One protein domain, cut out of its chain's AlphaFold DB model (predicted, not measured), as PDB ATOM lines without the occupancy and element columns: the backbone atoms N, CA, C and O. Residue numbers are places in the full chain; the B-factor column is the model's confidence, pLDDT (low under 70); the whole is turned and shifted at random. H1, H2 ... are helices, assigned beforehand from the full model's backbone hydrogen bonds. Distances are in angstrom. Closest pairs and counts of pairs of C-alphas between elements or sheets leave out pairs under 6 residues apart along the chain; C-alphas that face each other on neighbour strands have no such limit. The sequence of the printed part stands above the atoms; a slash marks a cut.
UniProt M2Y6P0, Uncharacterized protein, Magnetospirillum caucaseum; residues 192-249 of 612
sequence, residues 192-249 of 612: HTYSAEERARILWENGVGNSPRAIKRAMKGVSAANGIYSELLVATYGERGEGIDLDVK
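Overview. This is residues 192 to 249 of the 612 residues of an uncharacterized protein of Magnetospirillum caucaseum (UniProt M2Y6P0). The ten-residue helices H1 and H3 cross at a wide angle, and H2 folds back beside H1 as a hairpin, so that the centres of H1, H2 and H3 make a triangle in which H2 and H3 stay apart. The short helix H4 follows past the end of H3, and with the last residues, to Lys 249, it makes one end of the longest axis. The printed part has 58 residues with four named helices, in the order H1, H2, H3, H4, and no named strand; its class is all helix. It is compact, with a radius of gyration of the C-alphas of 10.1 A, and elongated in outline, spanning 30 by 18 by 17 A.

Along the chain. H1 and H3 are the longest helices, with 10 residues each. H1 is residues 196 to 205, 14.3 A from first to last C-alpha, and begins at C-alpha 196 (134.076, 175.361, 139.577). H3 is residues 228 to 237 and is 14.2 A long, with C-alpha 228 at (144.660, 178.345, 138.928). H2 is residues 212 to 218, 9.9 A long. H4 is residues 242 to 247, 9.0 A long, and ends at C-alpha 247 (135.623, 197.496, 146.889).

Arrangement. H1 and H3 touch, with 11 pairs of C-alphas within 8 A; the closest C-alphas are those of Ala 200 and Ser 230, 5.3 A apart. They run the same way at a steep tilt of 69 degrees, only just short of about perpendicular. H1 and H2 touch and form a helical hairpin; their closest C-alphas, those of Arg 199 and Ala 218, are 6.1 A apart. They run opposite ways at a steep tilt of 39 degrees. H3 and H4 only just touch, with 3 pairs of C-alphas within 8 A, and touch only at the corner by their link; their closest C-alphas, those of Tyr 237 and Gly 243, are 4.1 A apart. H3 and H4 run the same way at a steep tilt of 53 degrees. H2 and H4 are close but not clearly touching; their closest C-alphas, those of Pro 212 and Ile 244, are 6.8 A apart. H2 and H4 run opposite ways at a shallow tilt of 25 degrees. H1 and H4 are apart, and so are H2 and H3. In H1, H2, H3 and H4 every pair of O i and N i+4 is within hydrogen-bond range.

Size, cuts and confidence. The two C-alphas farthest apart, those of Thr 193 and Lys 249, are 32.0 A from each other. The printed part has no cut. The link from H3 to H4 is tight, those from H1 to H2 and from H2 to H3 are short, and no link is long. The mean pLDDT of the printed part is 80.0; residues 207 to 210 and 245 to 249 are under 70.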
ATOM      1  N   HIS A 192     125.534 175.679 136.782       76.19
ATOM      2  CA  HIS A 192     125.610 174.358 137.389       76.19
ATOM      3  C   HIS A 192     126.255 173.287 136.498       76.19
ATOM      4  O   HIS A 192     126.748 172.306 137.045       76.19
ATOM      5  N   THR A 193     126.295 173.456 135.170       85.81
ATOM      6  CA  THR A 193     126.915 172.468 134.264       85.81
ATOM      7  C   THR A 193     128.428 172.629 134.139       85.81
ATOM      8  O   THR A 193     129.100 171.702 133.702       85.81
ATOM      9  N   TYR A 194     128.976 173.784 134.521       87.69
ATOM     10  CA  TYR A 194     130.415 174.034 134.479       87.69
ATOM     11  C   TYR A 194     131.085 173.584 135.777       87.69
ATOM     12  O   TYR A 194     130.535 173.755 136.871       87.69
ATOM     13  N   SER A 195     132.307 173.057 135.668       91.69
ATOM     14  CA  SER A 195     133.154 172.840 136.841       91.69
ATOM     15  C   SER A 195     133.436 174.179 137.537       91.69
ATOM     16  O   SER A 195     133.357 175.245 136.924       91.69
ATOM     17  N   ALA A 196     133.753 174.147 138.831       88.69
ATOM     18  CA  ALA A 196     134.076 175.361 139.577       88.69
ATOM     19  C   ALA A 196     135.256 176.133 138.952       88.69
ATOM     20  O   ALA A 196     135.180 177.352 138.832       88.69
ATOM     21  N   GLU A 197     136.267 175.419 138.452       91.56
ATOM     22  CA  GLU A 197     137.401 176.019 137.744       91.56
ATOM     23  C   GLU A 197     137.006 176.624 136.393       91.56
ATOM     24  O   GLU A 197     137.491 177.685 136.010       91.56
ATOM     25  N   GLU A 198     136.077 176.005 135.671       90.06
ATOM     26  CA  GLU A 198     135.619 176.545 134.395       90.06
ATOM     27  C   GLU A 198     134.719 177.770 134.578       90.06
ATOM     28  O   GLU A 198     134.845 178.742 133.837       90.06
ATOM     29  N   ARG A 199     133.888 177.792 135.629       88.44
ATOM     30  CA  ARG A 199     133.185 179.014 136.051       88.44
ATOM     31  C   ARG A 199     134.169 180.126 136.401       88.44
ATOM     32  O   ARG A 199     133.956 181.271 136.001       88.44
ATOM     33  N   ALA A 200     135.227 179.784 137.133       86.50
ATOM     34  CA  ALA A 200     136.275 180.709 137.532       86.50
ATOM     35  C   ALA A 200     137.004 181.299 136.311       86.50
ATOM     36  O   ALA A 200     137.134 182.518 136.185       86.50
ATOM     37  N   ARG A 201     137.373 180.450 135.349       90.38
ATOM     38  CA  ARG A 201     137.974 180.849 134.073       90.38
ATOM     39  C   ARG A 201     137.059 181.756 133.252       90.38
ATOM     40  O   ARG A 201     137.486 182.831 132.845       90.38
ATOM     41  N   ILE A 202     135.794 181.373 133.062       86.25
ATOM     42  CA  ILE A 202     134.797 182.157 132.311       86.25
ATOM     43  C   ILE A 202     134.609 183.544 132.935       86.25
ATOM     44  O   ILE A 202     134.509 184.533 132.211       86.25
ATOM     45  N   LEU A 203     134.554 183.639 134.265       82.81
ATOM     46  CA  LEU A 203     134.473 184.925 134.957       82.81
ATOM     47  C   LEU A 203     135.724 185.782 134.729       82.81
ATOM     48  O   LEU A 203     135.599 186.979 134.479       82.81
ATOM     49  N   TRP A 204     136.907 185.176 134.833       82.94
ATOM     50  CA  TRP A 204     138.182 185.875 134.698       82.94
ATOM     51  C   TRP A 204     138.416 186.375 133.267       82.94
ATOM     52  O   TRP A 204     138.765 187.535 133.062       82.94
ATOM     53  N   GLU A 205     138.160 185.529 132.267       83.62
ATOM     54  CA  GLU A 205     138.388 185.826 130.846       83.62
ATOM     55  C   GLU A 205     137.365 186.820 130.275       83.62
ATOM     56  O   GLU A 205     137.721 187.653 129.443       83.62
ATOM     57  N   ASN A 206     136.113 186.802 130.751       77.00
ATOM     58  CA  ASN A 206     135.086 187.762 130.317       77.00
ATOM     59  C   ASN A 206     135.114 189.097 131.091       77.00
ATOM     60  O   ASN A 206     134.360 190.019 130.770       77.00
ATOM     61  N   GLY A 207     135.983 189.218 132.099       62.41
ATOM     62  CA  GLY A 207     136.192 190.435 132.882       62.41
ATOM     63  C   GLY A 207     135.034 190.835 133.813       62.41
ATOM     64  O   GLY A 207     134.029 190.144 133.980       62.41
ATOM     65  N   VAL A 208     135.176 192.024 134.419       54.28
ATOM     66  CA  VAL A 208     134.297 192.614 135.462       54.28
ATOM     67  C   VAL A 208     132.883 192.983 134.957       54.28
ATOM     68  O   VAL A 208     132.114 193.643 135.648       54.28
ATOM     69  N   GLY A 209     132.503 192.575 133.743       51.16
ATOM     70  CA  GLY A 209     131.177 192.841 133.169       51.16
ATOM     71  C   GLY A 209     130.033 192.065 133.836       51.16
ATOM     72  O   GLY A 209     128.859 192.355 133.592       51.16
ATOM     73  N   ASN A 210     130.355 191.091 134.687       64.06
ATOM     74  CA  ASN A 210     129.378 190.300 135.424       64.06
ATOM     75  C   ASN A 210     128.829 191.074 136.630       64.06
ATOM     76  O   ASN A 210     129.564 191.724 137.366       64.06
ATOM     77  N   SER A 211     127.514 190.994 136.861       70.12
ATOM     78  CA  SER A 211     126.912 191.637 138.038       70.12
ATOM     79  C   SER A 211     127.541 191.094 139.334       70.12
ATOM     80  O   SER A 211     127.840 189.899 139.390       70.12
ATOM     81  N   PRO A 212     127.660 191.892 140.416       75.06
ATOM     82  CA  PRO A 212     128.162 191.404 141.705       75.06
ATOM     83  C   PRO A 212     127.448 190.132 142.186       75.06
ATOM     84  O   PRO A 212     128.070 189.232 142.740       75.06
ATOM     85  N   ARG A 213     126.143 190.005 141.900       77.31
ATOM     86  CA  ARG A 213     125.359 188.793 142.185       77.31
ATOM     87  C   ARG A 213     125.781 187.587 141.343       77.31
ATOM     88  O   ARG A 213     125.762 186.476 141.861       77.31
ATOM     89  N   ALA A 214     126.112 187.780 140.067       75.06
ATOM     90  CA  ALA A 214     126.597 186.715 139.190       75.06
ATOM     91  C   ALA A 214     127.989 186.241 139.624       75.06
ATOM     92  O   ALA A 214     128.200 185.039 139.742       75.06
ATOM     93  N   ILE A 215     128.886 187.173 139.973       79.00
ATOM     94  CA  ILE A 215     130.212 186.840 140.509       79.00
ATOM     95  C   ILE A 215     130.060 186.074 141.831       79.00
ATOM     96  O   ILE A 215     130.582 184.972 141.944       79.00
ATOM     97  N   LYS A 216     129.261 186.562 142.794       84.50
ATOM     98  CA  LYS A 216     128.996 185.839 144.057       84.50
ATOM     99  C   LYS A 216     128.396 184.445 143.842       84.50
ATOM    100  O   LYS A 216     128.776 183.503 144.531       84.50
ATOM    101  N   ARG A 217     127.468 184.293 142.887       82.62
ATOM    102  CA  ARG A 217     126.894 182.984 142.530       82.62
ATOM    103  C   ARG A 217     127.948 182.044 141.959       82.62
ATOM    104  O   ARG A 217     128.014 180.896 142.381       82.62
ATOM    105  N   ALA A 218     128.772 182.525 141.036       77.81
ATOM    106  CA  ALA A 218     129.810 181.720 140.410       77.81
ATOM    107  C   ALA A 218     130.964 181.394 141.371       77.81
ATOM    108  O   ALA A 218     131.493 180.294 141.271       77.81
ATOM    109  N   MET A 219     131.258 182.255 142.357       82.44
ATOM    110  CA  MET A 219     132.198 181.996 143.461       82.44
ATOM    111  C   MET A 219     131.746 180.860 144.394       82.44
ATOM    112  O   MET A 219     132.558 180.306 145.138       82.44
ATOM    113  N   LYS A 220     130.467 180.459 144.361       85.94
ATOM    114  CA  LYS A 220     129.957 179.359 145.185       85.94
ATOM    115  C   LYS A 220     130.636 178.040 144.784       85.94
ATOM    116  O   LYS A 220     130.405 177.498 143.702       85.94
ATOM    117  N   GLY A 221     131.475 177.526 145.682       82.25
ATOM    118  CA  GLY A 221     132.252 176.300 145.481       82.25
ATOM    119  C   GLY A 221     133.566 176.483 144.713       82.25
ATOM    120  O   GLY A 221     134.245 175.491 144.481       82.25
ATOM    121  N   VAL A 222     133.941 177.715 144.343       84.12
ATOM    122  CA  VAL A 222     135.239 178.015 143.702       84.12
ATOM    123  C   VAL A 222     136.388 177.856 144.691       84.12
ATOM    124  O   VAL A 222     137.420 177.311 144.332       84.12
ATOM    125  N   SER A 223     136.189 178.201 145.964       83.00
ATOM    126  CA  SER A 223     137.212 178.009 147.004       83.00
ATOM    127  C   SER A 223     137.578 176.548 147.281       83.00
ATOM    128  O   SER A 223     138.627 176.287 147.856       83.00
ATOM    129  N   ALA A 224     136.734 175.595 146.877       85.62
ATOM    130  CA  ALA A 224     137.009 174.165 147.006       85.62
ATOM    131  C   ALA A 224     137.698 173.571 145.764       85.62
ATOM    132  O   ALA A 224     138.017 172.382 145.751       85.62
ATOM    133  N   ALA A 225     137.878 174.360 144.702       85.50
ATOM    134  CA  ALA A 225     138.504 173.915 143.469       85.50
ATOM    135  C   ALA A 225     139.999 174.247 143.477       85.50
ATOM    136  O   ALA A 225     140.388 175.400 143.635       85.50
ATOM    137  N   ASN A 226     140.837 173.235 143.246       87.88
ATOM    138  CA  ASN A 226     142.300 173.360 143.237       87.88
ATOM    139  C   ASN A 226     142.837 173.812 141.867       87.88
ATOM    140  O   ASN A 226     143.768 173.214 141.330       87.88
ATOM    141  N   GLY A 227     142.190 174.798 141.250       93.38
ATOM    142  CA  GLY A 227     142.559 175.293 139.929       93.38
ATOM    143  C   GLY A 227     143.093 176.724 139.966       93.38
ATOM    144  O   GLY A 227     142.764 177.507 140.858       93.38
ATOM    145  N   ILE A 228     143.938 177.064 138.991       93.19
ATOM    146  CA  ILE A 228     144.660 178.345 138.928       93.19
ATOM    147  C   ILE A 228     143.685 179.531 138.870       93.19
ATOM    148  O   ILE A 228     143.912 180.549 139.526       93.19
ATOM    149  N   TYR A 229     142.594 179.424 138.110       90.62
ATOM    150  CA  TYR A 229     141.607 180.502 138.015       90.62
ATOM    151  C   TYR A 229     140.797 180.639 139.304       90.62
ATOM    152  O   TYR A 229     140.466 181.757 139.706       90.62
ATOM    153  N   SER A 230     140.505 179.524 139.971       90.12
ATOM    154  CA  SER A 230     139.827 179.514 141.267       90.12
ATOM    155  C   SER A 230     140.673 180.183 142.350       90.12
ATOM    156  O   SER A 230     140.170 181.050 143.065       90.12
ATOM    157  N   GLU A 231     141.971 179.873 142.416       91.75
ATOM    158  CA  GLU A 231     142.914 180.523 143.332       91.75
ATOM    159  C   GLU A 231     143.047 182.026 143.053       91.75
ATOM    160  O   GLU A 231     142.998 182.831 143.984       91.75
ATOM    161  N   LEU A 232     143.147 182.428 141.780       87.06
ATOM    162  CA  LEU A 232     143.208 183.842 141.388       87.06
ATOM    163  C   LEU A 232     141.944 184.608 141.795       87.06
ATOM    164  O   LEU A 232     142.034 185.720 142.325       87.06
ATOM    165  N   LEU A 233     140.765 184.021 141.589       85.94
ATOM    166  CA  LEU A 233     139.495 184.630 141.979       85.94
ATOM    167  C   LEU A 233     139.340 184.732 143.498       85.94
ATOM    168  O   LEU A 233     138.914 185.777 143.985       85.94
ATOM    169  N   VAL A 234     139.722 183.700 144.252       90.06
ATOM    170  CA  VAL A 234     139.705 183.721 145.725       90.06
ATOM    171  C   VAL A 234     140.714 184.726 146.274       90.06
ATOM    172  O   VAL A 234     140.394 185.457 147.207       90.06
ATOM    173  N   ALA A 235     141.903 184.831 145.681       86.81
ATOM    174  CA  ALA A 235     142.893 185.829 146.077       86.81
ATOM    175  C   ALA A 235     142.416 187.265 145.803       86.81
ATOM    176  O   ALA A 235     142.702 188.167 146.589       86.81
ATOM    177  N   THR A 236     141.675 187.474 144.711       82.44
ATOM    178  CA  THR A 236     141.182 188.799 144.297       82.44
ATOM    179  C   THR A 236     139.935 189.219 145.073       82.44
ATOM    180  O   THR A 236     139.833 190.357 145.521       82.44
ATOM    181  N   TYR A 237     138.976 188.309 145.245       84.62
ATOM    182  CA  TYR A 237     137.647 188.617 145.772       84.62
ATOM    183  C   TYR A 237     137.353 187.963 147.125       84.62
ATOM    184  O   TYR A 237     136.266 188.149 147.656       84.62
ATOM    185  N   GLY A 238     138.279 187.210 147.715       87.62
ATOM    186  CA  GLY A 238     138.042 186.423 148.927       87.62
ATOM    187  C   GLY A 238     137.216 185.158 148.669       87.62
ATOM    188  O   GLY A 238     136.516 185.036 147.666       87.62
ATOM    189  N   GLU A 239     137.253 184.209 149.607       85.88
ATOM    190  CA  GLU A 239     136.644 182.872 149.453       85.88
ATOM    191  C   GLU A 239     135.137 182.891 149.168       85.88
ATOM    192  O   GLU A 239     134.616 182.013 148.483       85.88
ATOM    193  N   ARG A 240     134.432 183.899 149.687       81.19
ATOM    194  CA  ARG A 240     132.983 184.073 149.504       81.19
ATOM    195  C   ARG A 240     132.632 185.256 148.604       81.19
ATOM    196  O   ARG A 240     131.467 185.642 148.526       81.19
ATOM    197  N   GLY A 241     133.624 185.844 147.936       77.00
ATOM    198  CA  GLY A 241     133.440 187.101 147.220       77.00
ATOM    199  C   GLY A 241     133.353 188.317 148.150       77.00
ATOM    200  O   GLY A 241     132.734 189.308 147.787       77.00
ATOM    201  N   GLU A 242     133.926 188.264 149.352       76.56
ATOM    202  CA  GLU A 242     133.875 189.362 150.334       76.56
ATOM    203  C   GLU A 242     134.639 190.615 149.866       76.56
ATOM    204  O   GLU A 242     134.242 191.739 150.157       76.56
ATOM    205  N   GLY A 243     135.672 190.444 149.040       71.44
ATOM    206  CA  GLY A 243     136.349 191.527 148.321       71.44
ATOM    207  C   GLY A 243     135.447 192.244 147.308       71.44
ATOM    208  O   GLY A 243     135.682 193.406 147.000       71.44
ATOM    209  N   ILE A 244     134.361 191.604 146.851       72.62
ATOM    210  CA  ILE A 244     133.325 192.260 146.033       72.62
ATOM    211  C   ILE A 244     132.537 193.259 146.888       72.62
ATOM    212  O   ILE A 244     132.103 194.284 146.377       72.62
ATOM    213  N   ASP A 245     132.357 192.987 148.182       64.19
ATOM    214  CA  ASP A 245     131.655 193.894 149.097       64.19
ATOM    215  C   ASP A 245     132.569 194.996 149.652       64.19
ATOM    216  O   ASP A 245     132.085 196.074 149.989       64.19
ATOM    217  N   LEU A 246     133.885 194.755 149.714       54.44
ATOM    218  CA  LEU A 246     134.865 195.706 150.252       54.44
ATOM    219  C   LEU A 246     135.308 196.788 149.249       54.44
ATOM    220  O   LEU A 246     135.663 197.880 149.688       54.44
ATOM    221  N   ASP A 247     135.240 196.527 147.937       52.75
ATOM    222  CA  ASP A 247     135.623 197.496 146.889       52.75
ATOM    223  C   ASP A 247     134.444 198.079 146.092       52.75
ATOM    224  O   ASP A 247     134.605 199.061 145.362       52.75
ATOM    225  N   VAL A 248     133.228 197.545 146.239       56.16
ATOM    226  CA  VAL A 248     132.045 198.108 145.575       56.16
ATOM    227  C   VAL A 248     131.334 199.037 146.546       56.16
ATOM    228  O   VAL A 248     130.268 198.726 147.079       56.16
ATOM    229  N   LYS A 249     131.913 200.229 146.746       62.25
ATOM    230  CA  LYS A 249     131.135 201.372 147.243       62.25
ATOM    231  C   LYS A 249     129.832 201.416 146.456       62.25
ATOM    232  O   LYS A 249     129.851 201.335 145.222       62.25
TER     233      LYS A 249